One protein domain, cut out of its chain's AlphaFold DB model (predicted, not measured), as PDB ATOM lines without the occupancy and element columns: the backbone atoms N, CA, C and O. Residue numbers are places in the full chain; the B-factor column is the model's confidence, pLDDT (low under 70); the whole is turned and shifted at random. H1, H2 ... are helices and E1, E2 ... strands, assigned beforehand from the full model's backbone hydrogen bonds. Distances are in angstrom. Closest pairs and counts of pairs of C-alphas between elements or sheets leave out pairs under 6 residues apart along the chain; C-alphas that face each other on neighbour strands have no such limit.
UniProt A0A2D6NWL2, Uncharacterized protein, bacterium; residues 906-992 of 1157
ATOM      1  N   SER A 906     -24.976 -43.126  34.246       90.19
ATOM      2  CA  SER A 906     -25.764 -42.446  35.274       90.19
ATOM      3  C   SER A 906     -26.824 -43.367  35.863       90.19
ATOM      4  O   SER A 906     -27.612 -43.944  35.113       90.19
ATOM      5  N   ILE A 907     -26.879 -43.447  37.190       92.88
ATOM      6  CA  ILE A 907     -27.843 -44.253  37.942       92.88
ATOM      7  C   ILE A 907     -28.894 -43.317  38.548       92.88
ATOM      8  O   ILE A 907     -28.523 -42.436  39.322       92.88
ATOM      9  N   PRO A 908     -30.187 -43.457  38.218       92.06
ATOM     10  CA  PRO A 908     -31.244 -42.629  38.784       92.06
ATOM     11  C   PRO A 908     -31.521 -43.052  40.228       92.06
ATOM     12  O   PRO A 908     -31.747 -44.233  40.481       92.06
ATOM     13  N   ILE A 909     -31.513 -42.099  41.161       92.50
ATOM     14  CA  ILE A 909     -31.624 -42.338  42.607       92.50
ATOM     15  C   ILE A 909     -32.707 -41.478  43.256       92.50
ATOM     16  O   ILE A 909     -33.106 -40.439  42.725       92.50
ATOM     17  N   THR A 910     -33.163 -41.909  44.429       89.06
ATOM     18  CA  THR A 910     -33.799 -41.016  45.402       89.06
ATOM     19  C   THR A 910     -32.706 -40.167  46.049       89.06
ATOM     20  O   THR A 910     -31.667 -40.711  46.416       89.06
ATOM     21  N   ASP A 911     -32.924 -38.857  46.172       83.81
ATOM     22  CA  ASP A 911     -31.954 -37.937  46.781       83.81
ATOM     23  C   ASP A 911     -31.575 -38.386  48.204       83.81
ATOM     24  O   ASP A 911     -32.446 -38.714  49.011       83.81
ATOM     25  N   PHE A 912     -30.273 -38.391  48.498       82.56
ATOM     26  CA  PHE A 912     -29.722 -38.791  49.798       82.56
ATOM     27  C   PHE A 912     -29.824 -37.672  50.847       82.56
ATOM     28  O   PHE A 912     -29.547 -37.903  52.020       82.56
ATOM     29  N   GLY A 913     -30.209 -36.453  50.449       76.75
ATOM     30  CA  GLY A 913     -30.420 -35.306  51.339       76.75
ATOM     31  C   GLY A 913     -29.132 -34.588  51.755       76.75
ATOM     32  O   GLY A 913     -29.134 -33.366  51.904       76.75
ATOM     33  N   GLU A 914     -28.010 -35.303  51.837       79.06
ATOM     34  CA  GLU A 914     -26.685 -34.772  52.178       79.06
ATOM     35  C   GLU A 914     -25.602 -35.309  51.231       79.06
ATOM     36  O   GLU A 914     -25.826 -36.265  50.490       79.06
ATOM     37  N   THR A 915     -24.429 -34.669  51.220       80.94
ATOM     38  CA  THR A 915     -23.259 -35.136  50.461       80.94
ATOM     39  C   THR A 915     -22.552 -36.235  51.246       80.94
ATOM     40  O   THR A 915     -21.896 -35.942  52.245       80.94
ATOM     41  N   ILE A 916     -22.671 -37.480  50.790       83.44
ATOM     42  CA  ILE A 916     -22.126 -38.657  51.488       83.44
ATOM     43  C   ILE A 916     -21.154 -39.493  50.646       83.44
ATOM     44  O   ILE A 916     -20.418 -40.294  51.213       83.44
ATOM     45  N   LEU A 917     -21.121 -39.299  49.323       84.56
ATOM     46  CA  LEU A 917     -20.175 -39.964  48.419       84.56
ATOM     47  C   LEU A 917     -19.341 -38.924  47.657       84.56
ATOM     48  O   LEU A 917     -19.888 -38.018  47.022       84.56
ATOM     49  N   ALA A 918     -18.020 -39.061  47.709       82.00
ATOM     50  CA  ALA A 918     -17.060 -38.225  47.001       82.00
ATOM     51  C   ALA A 918     -16.793 -38.732  45.571       82.00
ATOM     52  O   ALA A 918     -17.238 -39.805  45.159       82.00
ATOM     53  N   ASP A 919     -16.071 -37.932  44.784       82.00
ATOM     54  CA  ASP A 919     -15.581 -38.376  43.479       82.00
ATOM     55  C   ASP A 919     -14.625 -39.569  43.651       82.00
ATOM     56  O   ASP A 919     -13.892 -39.642  44.637       82.00
ATOM     57  N   ASN A 920     -14.628 -40.500  42.697       78.38
ATOM     58  CA  ASN A 920     -13.918 -41.784  42.735       78.38
ATOM     59  C   ASN A 920     -14.341 -42.786  43.824       78.38
ATOM     60  O   ASN A 920     -13.779 -43.888  43.850       78.38
ATOM     61  N   ASP A 921     -15.335 -42.487  44.663       83.31
ATOM     62  CA  ASP A 921     -15.840 -43.469  45.624       83.31
ATOM     63  C   ASP A 921     -16.479 -44.670  44.917       83.31
ATOM     64  O   ASP A 921     -17.067 -44.562  43.832       83.31
ATOM     65  N   ARG A 922     -16.368 -45.843  45.549       87.19
ATOM     66  CA  ARG A 922     -17.026 -47.066  45.087       87.19
ATOM     67  C   ARG A 922     -18.227 -47.416  45.941       87.19
ATOM     68  O   ARG A 922     -18.184 -47.343  47.166       87.19
ATOM     69  N   PHE A 923     -19.267 -47.888  45.273       89.81
ATOM     70  CA  PHE A 923     -20.483 -48.382  45.899       89.81
ATOM     71  C   PHE A 923     -20.920 -49.683  45.231       89.81
ATOM     72  O   PHE A 923     -20.506 -49.990  44.110       89.81
ATOM     73  N   THR A 924     -21.757 -50.443  45.927       90.88
ATOM     74  CA  THR A 924     -22.340 -51.673  45.392       90.88
ATOM     75  C   THR A 924     -23.824 -51.440  45.134       90.88
ATOM     76  O   THR A 924     -24.567 -51.049  46.038       90.88
ATOM     77  N   LEU A 925     -24.247 -51.643  43.884       89.75
ATOM     78  CA  LEU A 925     -25.649 -51.631  43.475       89.75
ATOM     79  C   LEU A 925     -26.193 -53.059  43.535       89.75
ATOM     80  O   LEU A 925     -25.680 -53.939  42.851       89.75
ATOM     81  N   VAL A 926     -27.234 -53.273  44.331       88.19
ATOM     82  CA  VAL A 926     -27.872 -54.573  44.542       88.19
ATOM     83  C   VAL A 926     -29.236 -54.569  43.866       88.19
ATOM     84  O   VAL A 926     -30.128 -53.808  44.253       88.19
ATOM     85  N   ASP A 927     -29.406 -55.417  42.854       81.75
ATOM     86  CA  ASP A 927     -30.702 -55.633  42.217       81.75
ATOM     87  C   ASP A 927     -31.674 -56.297  43.203       81.75
ATOM     88  O   ASP A 927     -31.390 -57.362  43.754       81.75
ATOM     89  N   SER A 928     -32.839 -55.685  43.425       71.12
ATOM     90  CA  SER A 928     -33.815 -56.179  44.404       71.12
ATOM     91  C   SER A 928     -34.565 -57.426  43.969       71.12
ATOM     92  O   SER A 928     -35.169 -58.084  44.815       71.12
ATOM     93  N   GLN A 929     -34.561 -57.749  42.675       68.06
ATOM     94  CA  GLN A 929     -35.304 -58.895  42.157       68.06
ATOM     95  C   GLN A 929     -34.480 -60.179  42.233       68.06
ATOM     96  O   GLN A 929     -34.989 -61.201  42.693       68.06
ATOM     97  N   ASN A 930     -33.206 -60.111  41.838       68.56
ATOM     98  CA  ASN A 930     -32.353 -61.295  41.715       68.56
ATOM     99  C   ASN A 930     -31.180 -61.320  42.711       68.56
ATOM    100  O   ASN A 930     -30.503 -62.341  42.829       68.56
ATOM    101  N   GLY A 931     -30.943 -60.228  43.448       72.56
ATOM    102  CA  GLY A 931     -29.833 -60.113  44.398       72.56
ATOM    103  C   GLY A 931     -28.460 -60.004  43.731       72.56
ATOM    104  O   GLY A 931     -27.448 -60.266  44.377       72.56
ATOM    105  N   ASN A 932     -28.414 -59.660  42.440       81.31
ATOM    106  CA  ASN A 932     -27.166 -59.434  41.718       81.31
ATOM    107  C   ASN A 932     -26.485 -58.163  42.240       81.31
ATOM    108  O   ASN A 932     -27.126 -57.119  42.366       81.31
ATOM    109  N   GLU A 933     -25.184 -58.248  42.508       87.75
ATOM    110  CA  GLU A 933     -24.376 -57.141  43.019       87.75
ATOM    111  C   GLU A 933     -23.453 -56.601  41.924       87.75
ATOM    112  O   GLU A 933     -22.724 -57.356  41.274       87.75
ATOM    113  N   TYR A 934     -23.465 -55.284  41.735       88.38
ATOM    114  CA  TYR A 934     -22.630 -54.584  40.767       88.38
ATOM    115  C   TYR A 934     -21.737 -53.574  41.482       88.38
ATOM    116  O   TYR A 934     -22.222 -52.625  42.101       88.38
ATOM    117  N   ASP A 935     -20.425 -53.763  41.360       89.69
ATOM    118  CA  ASP A 935     -19.424 -52.846  41.898       89.69
ATOM    119  C   ASP A 935     -19.198 -51.687  40.928       89.69
ATOM    120  O   ASP A 935     -18.657 -51.864  39.831       89.69
ATOM    121  N   LEU A 936     -19.602 -50.489  41.343       91.38
ATOM    122  CA  LEU A 936     -19.576 -49.286  40.522       91.38
ATOM    123  C   LEU A 936     -18.673 -48.226  41.154       91.38
ATOM    124  O   LEU A 936     -18.476 -48.186  42.369       91.38
ATOM    125  N   ARG A 937     -18.111 -47.355  40.312       89.44
ATOM    126  CA  ARG A 937     -17.302 -46.208  40.736       89.44
ATOM    127  C   ARG A 937     -17.959 -44.913  40.281       89.44
ATOM    128  O   ARG A 937     -18.387 -44.815  39.130       89.44
ATOM    129  N   LEU A 938     -18.014 -43.935  41.179       90.25
ATOM    130  CA  LEU A 938     -18.442 -42.576  40.873       90.25
ATOM    131  C   LEU A 938     -17.380 -41.833  40.060       90.25
ATOM    132  O   LEU A 938     -16.189 -41.937  40.333       90.25
ATOM    133  N   ASN A 939     -17.843 -41.060  39.081       85.81
ATOM    134  CA  ASN A 939     -17.026 -40.160  38.251       85.81
ATOM    135  C   ASN A 939     -17.327 -38.675  38.558       85.81
ATOM    136  O   ASN A 939     -16.913 -37.759  37.850       85.81
ATOM    137  N   ALA A 940     -18.158 -38.434  39.569       86.31
ATOM    138  CA  ALA A 940     -18.375 -37.130  40.166       86.31
ATOM    139  C   ALA A 940     -18.910 -37.334  41.584       86.31
ATOM    140  O   ALA A 940     -19.699 -38.254  41.822       86.31
ATOM    141  N   ALA A 941     -18.519 -36.453  42.506       84.94
ATOM    142  CA  ALA A 941     -19.069 -36.442  43.855       84.94
ATOM    143  C   ALA A 941     -20.592 -36.262  43.818       84.94
ATOM    144  O   ALA A 941     -21.115 -35.446  43.051       84.94
ATOM    145  N   GLN A 942     -21.291 -36.988  44.683       88.94
ATOM    146  CA  GLN A 942     -22.706 -36.757  44.921       88.94
ATOM    147  C   GLN A 942     -22.873 -35.484  45.760       88.94
ATOM    148  O   GLN A 942     -22.124 -35.235  46.700       88.94
ATOM    149  N   THR A 943     -23.863 -34.662  45.427       85.31
ATOM    150  CA  THR A 943     -24.254 -33.491  46.219       85.31
ATOM    151  C   THR A 943     -25.732 -33.536  46.599       85.31
ATOM    152  O   THR A 943     -26.537 -34.199  45.940       85.31
ATOM    153  N   SER A 944     -26.099 -32.842  47.683       84.62
ATOM    154  CA  SER A 944     -27.499 -32.694  48.114       84.62
ATOM    155  C   SER A 944     -28.382 -32.196  46.957       84.62
ATOM    156  O   SER A 944     -28.016 -31.249  46.252       84.62
ATOM    157  N   GLY A 945     -29.521 -32.854  46.728       83.25
ATOM    158  CA  GLY A 945     -30.427 -32.568  45.613       83.25
ATOM    159  C   GLY A 945     -30.128 -33.339  44.323       83.25
ATOM    160  O   GLY A 945     -30.825 -33.145  43.323       83.25
ATOM    161  N   ASN A 946     -29.101 -34.196  44.287       90.12
ATOM    162  CA  ASN A 946     -28.838 -35.055  43.130       90.12
ATOM    163  C   ASN A 946     -29.891 -36.162  43.018       90.12
ATOM    164  O   ASN A 946     -30.073 -36.970  43.920       90.12
ATOM    165  N   THR A 947     -30.531 -36.246  41.854       91.06
ATOM    166  CA  THR A 947     -31.464 -37.328  41.495       91.06
ATOM    167  C   THR A 947     -30.806 -38.415  40.642       91.06
ATOM    168  O   THR A 947     -31.455 -39.370  40.221       91.06
ATOM    169  N   THR A 948     -29.505 -38.283  40.373       91.69
ATOM    170  CA  THR A 948     -28.701 -39.263  39.640       91.69
ATOM    171  C   THR A 948     -27.289 -39.327  40.208       91.69
ATOM    172  O   THR A 948     -26.697 -38.282  40.475       91.69
ATOM    173  N   LEU A 949     -26.714 -40.523  40.290       92.31
ATOM    174  CA  LEU A 949     -25.280 -40.728  40.493       92.31
ATOM    175  C   LEU A 949     -24.577 -40.847  39.143       92.31
ATOM    176  O   LEU A 949     -25.021 -41.617  38.294       92.31
ATOM    177  N   THR A 950     -23.479 -40.120  38.948       92.62
ATOM    178  CA  THR A 950     -22.666 -40.220  37.726       92.62
ATOM    179  C   THR A 950     -21.569 -41.252  37.939       92.62
ATOM    180  O   THR A 950     -20.754 -41.102  38.846       92.62
ATOM    181  N   ILE A 951     -21.538 -42.288  37.105       93.69
ATOM    182  CA  ILE A 951     -20.613 -43.418  37.230       93.69
ATOM    183  C   ILE A 951     -19.693 -43.533  36.019       93.69
ATOM    184  O   ILE A 951     -19.967 -42.978  34.949       93.69
ATOM    185  N   ASP A 952     -18.623 -44.304  36.177       91.69
ATOM    186  CA  ASP A 952     -17.906 -44.852  35.029       91.69
ATOM    187  C   ASP A 952     -18.855 -45.647  34.124       91.69
ATOM    188  O   ASP A 952     -19.768 -46.324  34.599       91.69
ATOM    189  N   ALA A 953     -18.619 -45.590  32.813       89.12
ATOM    190  CA  ALA A 953     -19.423 -46.309  31.835       89.12
ATOM    191  C   ALA A 953     -19.405 -47.824  32.110       89.12
ATOM    192  O   ALA A 953     -18.360 -48.472  32.003       89.12
ATOM    193  N   TYR A 954     -20.572 -48.391  32.423       91.75
ATOM    194  CA  TYR A 954     -20.715 -49.787  32.837       91.75
ATOM    195  C   TYR A 954     -21.764 -50.535  32.006       91.75
ATOM    196  O   TYR A 954     -22.882 -50.051  31.835       91.75
ATOM    197  N   ALA A 955     -21.420 -51.720  31.493       88.75
ATOM    198  CA  ALA A 955     -22.361 -52.611  30.809       88.75
ATOM    199  C   ALA A 955     -22.924 -53.628  31.809       88.75
ATOM    200  O   ALA A 955     -22.193 -54.491  32.295       88.75
ATOM    201  N   PHE A 956     -24.219 -53.533  32.111       88.50
ATOM    202  CA  PHE A 956     -24.890 -54.494  32.984       88.50
ATOM    203  C   PHE A 956     -25.077 -55.842  32.280       88.50
ATOM    204  O   PHE A 956     -25.280 -55.902  31.067       88.50
ATOM    205  N   SER A 957     -24.987 -56.931  33.044       81.25
ATOM    206  CA  SER A 957     -25.178 -58.293  32.532       81.25
ATOM    207  C   SER A 957     -26.651 -58.678  32.390       81.25
ATOM    208  O   SER A 957     -26.973 -59.539  31.577       81.25
ATOM    209  N   GLU A 958     -27.526 -58.055  33.181       84.50
ATOM    210  CA  GLU A 958     -28.972 -58.281  33.246       84.50
ATOM    211  C   GLU A 958     -29.673 -56.954  33.576       84.50
ATOM    212  O   GLU A 958     -29.033 -56.025  34.076       84.50
ATOM    213  N   ASP A 959     -30.968 -56.844  33.264       84.31
ATOM    214  CA  ASP A 959     -31.754 -55.658  33.614       84.31
ATOM    215  C   ASP A 959     -31.795 -55.492  35.146       84.31
ATOM    216  O   ASP A 959     -32.065 -56.450  35.868       84.31
ATOM    217  N   VAL A 960     -31.573 -54.273  35.641       87.44
ATOM    218  CA  VAL A 960     -31.661 -53.951  37.075       87.44
ATOM    219  C   VAL A 960     -33.034 -53.350  37.372       87.44
ATOM    220  O   VAL A 960     -33.388 -52.293  36.834       87.44
ATOM    221  N   GLY A 961     -33.811 -54.022  38.227       80.12
ATOM    222  CA  GLY A 961     -35.180 -53.642  38.573       80.12
ATOM    223  C   GLY A 961     -35.278 -52.479  39.570       80.12
ATOM    224  O   GLY A 961     -34.315 -52.113  40.236       80.12
ATOM    225  N   VAL A 962     -36.473 -51.886  39.693       82.75
ATOM    226  CA  VAL A 962     -36.777 -50.849  40.702       82.75
ATOM    227  C   VAL A 962     -37.605 -51.457  41.835       82.75
ATOM    228  O   VAL A 962     -38.590 -52.136  41.528       82.75
ATOM    229  N   PRO A 963     -37.292 -51.172  43.115       75.94
ATOM    230  CA  PRO A 963     -36.162 -50.364  43.605       75.94
ATOM    231  C   PRO A 963     -34.879 -51.199  43.726       75.94
ATOM    232  O   PRO A 963     -34.931 -52.234  44.364       75.94
ATOM    233  N   ALA A 964     -33.732 -50.779  43.194       84.06
ATOM    234  CA  ALA A 964     -32.436 -51.402  43.510       84.06
ATOM    235  C   ALA A 964     -31.759 -50.652  44.663       84.06
ATOM    236  O   ALA A 964     -31.944 -49.441  44.798       84.06
ATOM    237  N   TYR A 965     -30.987 -51.353  45.490       87.00
ATOM    238  CA  TYR A 965     -30.361 -50.787  46.687       87.00
ATOM    239  C   TYR A 965     -28.921 -50.368  46.405       87.00
ATOM    240  O   TYR A 965     -28.153 -51.110  45.805       87.00
ATOM    241  N   ILE A 966     -28.536 -49.182  46.862       87.31
ATOM    242  CA  ILE A 966     -27.151 -48.712  46.856       87.31
ATOM    243  C   ILE A 966     -26.607 -48.928  48.255       87.31
ATOM    244  O   ILE A 966     -27.231 -48.506  49.225       87.31
ATOM    245  N   SER A 967     -25.458 -49.577  48.365       85.62
ATOM    246  CA  SER A 967     -24.830 -49.893  49.643       85.62
ATOM    247  C   SER A 967     -23.330 -49.610  49.609       85.62
ATOM    248  O   SER A 967     -22.744 -49.385  48.542       85.62
ATOM    249  N   VAL A 968     -22.708 -49.578  50.789       80.62
ATOM    250  CA  VAL A 968     -21.259 -49.383  50.909       80.62
ATOM    251  C   VAL A 968     -20.541 -50.578  50.280       80.62
ATOM    252  O   VAL A 968     -20.853 -51.724  50.596       80.62
ATOM    253  N   ASN A 969     -19.541 -50.328  49.433       84.12
ATOM    254  CA  ASN A 969     -18.698 -51.405  48.921       84.12
ATOM    255  C   ASN A 969     -17.755 -51.892  50.036       84.12
ATOM    256  O   ASN A 969     -16.714 -51.288  50.300       84.12
ATOM    257  N   GLU A 970     -18.122 -52.979  50.715       77.69
ATOM    258  CA  GLU A 970     -17.389 -53.467  51.890       77.69
ATOM    259  C   GLU A 970     -15.942 -53.865  51.575       77.69
ATOM    260  O   GLU A 970     -15.031 -53.633  52.373       77.69
ATOM    261  N   LYS A 971     -15.702 -54.417  50.381       74.88
ATOM    262  CA  LYS A 971     -14.358 -54.798  49.932       74.88
ATOM    263  C   LYS A 971     -13.461 -53.572  49.789       74.88
ATOM    264  O   LYS A 971     -12.317 -53.597  50.245       74.88
ATOM    265  N   ASN A 972     -13.983 -52.507  49.191       79.56
ATOM    266  CA  ASN A 972     -13.303 -51.226  49.078       79.56
ATOM    267  C   ASN A 972     -13.096 -50.596  50.464       79.56
ATOM    268  O   ASN A 972     -11.973 -50.213  50.776       79.56
ATOM    269  N   LEU A 973     -14.107 -50.592  51.340       78.06
ATOM    270  CA  LEU A 973     -13.999 -50.046  52.698       78.06
ATOM    271  C   LEU A 973     -12.896 -50.733  53.518       78.06
ATOM    272  O   LEU A 973     -12.072 -50.065  54.146       78.06
ATOM    273  N   ILE A 974     -12.832 -52.066  53.481       73.56
ATOM    274  CA  ILE A 974     -11.791 -52.836  54.172       73.56
ATOM    275  C   ILE A 974     -10.411 -52.534  53.576       73.56
ATOM    276  O   ILE A 974      -9.448 -52.372  54.324       73.56
ATOM    277  N   GLN A 975     -10.293 -52.418  52.250       70.50
ATOM    278  CA  GLN A 975      -9.032 -52.051  51.596       70.50
ATOM    279  C   GLN A 975      -8.588 -50.624  51.954       70.50
ATOM    280  O   GLN A 975      -7.408 -50.416  52.243       70.50
ATOM    281  N   GLN A 976      -9.516 -49.666  52.023       71.19
ATOM    282  CA  GLN A 976      -9.241 -48.302  52.476       71.19
ATOM    283  C   GLN A 976      -8.819 -48.259  53.952       71.19
ATOM    284  O   GLN A 976      -7.903 -47.515  54.305       71.19
ATOM    285  N   TYR A 977      -9.456 -49.059  54.814       73.62
ATOM    286  CA  TYR A 977      -9.161 -49.096  56.247       73.62
ATOM    287  C   TYR A 977      -7.835 -49.803  56.559       73.62
ATOM    288  O   TYR A 977      -7.037 -49.289  57.338       73.62
ATOM    289  N   GLN A 978      -7.585 -50.964  55.946       75.06
ATOM    290  CA  GLN A 978      -6.422 -51.805  56.254       75.06
ATOM    291  C   GLN A 978      -5.173 -51.416  55.458       75.06
ATOM    292  O   GLN A 978      -4.076 -51.407  56.010       75.06
ATOM    293  N   ASN A 979      -5.321 -51.093  54.168       69.38
ATOM    294  CA  ASN A 979      -4.184 -50.938  53.256       69.38
ATOM    295  C   ASN A 979      -4.017 -49.513  52.706       69.38
ATOM    296  O   ASN A 979      -2.988 -49.243  52.092       69.38
ATOM    297  N   LYS A 980      -5.001 -48.615  52.897       72.38
ATOM    298  CA  LYS A 980      -4.994 -47.232  52.372       72.38
ATOM    299  C   LYS A 980      -4.571 -47.158  50.894       72.38
ATOM    300  O   LYS A 980      -3.787 -46.305  50.501       72.38
ATOM    301  N   THR A 981      -5.076 -48.074  50.069       65.38
ATOM    302  CA  THR A 981      -4.712 -48.183  48.642       65.38
ATOM    303  C   THR A 981      -5.453 -47.199  47.733       65.38
ATOM    304  O   THR A 981      -5.052 -47.014  46.586       65.38
ATOM    305  N   GLU A 982      -6.535 -46.595  48.224       67.94
ATOM    306  CA  GLU A 982      -7.395 -45.627  47.531       67.94
ATOM    307  C   GLU A 982      -8.154 -44.755  48.562       67.94
ATOM    308  O   GLU A 982      -8.188 -45.107  49.746       67.94
ATOM    309  N   GLY A 983      -8.729 -43.620  48.145       68.81
ATOM    310  CA  GLY A 983      -9.514 -42.704  48.995       68.81
ATOM    311  C   GLY A 983      -8.784 -41.394  49.314       68.81
ATOM    312  O   GLY A 983      -7.864 -41.014  48.599       68.81
ATOM    313  N   THR A 984      -9.164 -40.697  50.391       65.12
ATOM    314  CA  THR A 984      -8.478 -39.461  50.820       65.12
ATOM    315  C   THR A 984      -7.967 -39.535  52.260       65.12
ATOM    316  O   THR A 984      -8.483 -40.266  53.113       65.12
ATOM    317  N   ILE A 985      -6.914 -38.771  52.557       67.88
ATOM    318  CA  ILE A 985      -6.470 -38.468  53.923       67.88
ATOM    319  C   ILE A 985      -6.495 -36.952  54.069       67.88
ATOM    320  O   ILE A 985      -5.695 -36.258  53.449       67.88
ATOM    321  N   ALA A 986      -7.425 -36.439  54.879       62.62
ATOM    322  CA  ALA A 986      -7.585 -35.004  55.118       62.62
ATOM    323  C   ALA A 986      -7.685 -34.175  53.817       62.62
ATOM    324  O   ALA A 986      -7.073 -33.116  53.716       62.62
ATOM    325  N   GLY A 987      -8.425 -34.668  52.814       61.56
ATOM    326  CA  GLY A 987      -8.633 -33.984  51.528       61.56
ATOM    327  C   GLY A 987      -7.506 -34.145  50.501       61.56
ATOM    328  O   GLY A 987      -7.548 -33.498  49.463       61.56
ATOM    329  N   MET A 988      -6.502 -34.982  50.781       68.00
ATOM    330  CA  MET A 988      -5.440 -35.336  49.834       68.00
ATOM    331  C   MET A 988      -5.700 -36.727  49.271       68.00
ATOM    332  O   MET A 988      -5.961 -37.656  50.044       68.00
ATOM    333  N   ASP A 989      -5.622 -36.859  47.954       68.06
ATOM    334  CA  ASP A 989      -5.949 -38.086  47.242       68.06
ATOM    335  C   ASP A 989      -4.865 -39.136  47.468       68.06
ATOM    336  O   ASP A 989      -3.663 -38.875  47.361       68.06
ATOM    337  N   VAL A 990      -5.304 -40.349  47.781       71.38
ATOM    338  CA  VAL A 990      -4.465 -41.524  47.970       71.38
ATOM    339  C   VAL A 990      -4.753 -42.497  46.837       71.38
ATOM    340  O   VAL A 990      -5.895 -42.865  46.576       71.38
ATOM    341  N   THR A 991      -3.697 -42.941  46.171       64.81
ATOM    342  CA  THR A 991      -3.724 -44.000  45.160       64.81
ATOM    343  C   THR A 991      -2.721 -45.082  45.535       64.81
ATOM    344  O   THR A 991      -1.857 -44.874  46.388       64.81
ATOM    345  N   ALA A 992      -2.756 -46.217  44.832       61.94
ATOM    346  CA  ALA A 992      -1.820 -47.321  45.048       61.94
ATOM    347  C   ALA A 992      -0.335 -46.907  44.979       61.94
ATOM    348  O   ALA A 992       0.514 -47.614  45.516       61.94
TER     349      ALA A 992
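Overview. This is residues 906 to 992 of the 1157 residues of an uncharacterized protein of bacterium (UniProt A0A2D6NWL2). A body of strands lies towards one end, the three-strand sheet E3 E2 E5 with the two-strand pair E1 and E4 near its E3 edge, and a single helix, H1, leads away from it to a small hairpin, E6 and E7, at the other end. The long stretch of residues 909 to 921, with no named element, joins E1 to E2. The printed part has 87 residues with one named helix and seven named strands, in the order E1 E2 E3 E4 E5 H1 E6 E7; the three sheets, E3 E2 E5, E1 E4 and E6 E7, are antiparallel. The class is mixed, helices and strands, with under half of the residues in named elements. The whole is compact, with a radius of gyration of the C-alphas of 13.5 A, and spans 37 by 27 by 20 A.

Arrangement. In the largest sheet, E2, residues 922 to 926, is the inner strand between the edge strands E3, residues 933 to 937, and E5, residues 965 to 968. E2 and E3 form a hairpin at 153 degrees between directions, with N 934 and O 925 2.8 A apart. E2 and E5 are antiparallel at 145 degrees, with N 926 and O 965 2.8 A apart. E4, residues 948 to 954, comes closest to E3 at the C-alphas of Ile 951 and Arg 937, 5.6 A apart, while E2 and E4 are apart. E1, residues 906 to 908, is antiparallel to E4 at 139 degrees, with N 907 and O 949 2.8 A apart. H1, residues 970 to 978, is on the sheet E3 E2 E5 but only grazes it, with residues 970 to 973; the closest C-alphas of H1 and E2 are those of Asn 972 and Arg 922, 6.9 A apart. In H1 every O i to N i+4 pair is within hydrogen-bond range. E6, residues 983 to 985, comes closest to H1 at the C-alphas of Gly 983 and Gln 976, 6.6 A apart. E6 forms a hairpin with E7, residues 988 to 991, at 136 degrees, with N 990 and O 983 2.8 A apart. H1 and E7 are apart.

Along the chain. E2 and E3 each measure 13.2 A from first to last C-alpha, and E2 begins at C-alpha 922 (-17.026, -47.066, 45.087). E5 measures 10.1 A and E4, the longest strand by residues, 14.9 A. E1 begins at C-alpha 906 (-25.764, -42.446, 35.274) and measures 6.5 A. H1 measures 11.9 A, E6 7.2 A and E7 10.0 A; E7 ends at C-alpha 991 (-3.724, -44.000, 45.160).

Size, cuts and confidence. The two C-alphas farthest apart are those of Gln 929 and Ala 986, 38.8 A. The printed part has no cut. The link from E1 to E2, 13 residues, is long. The mean pLDDT of the printed part is 81.3; residues 929 to 930, 979, 981 to 989 and 991 to 992 are under 70.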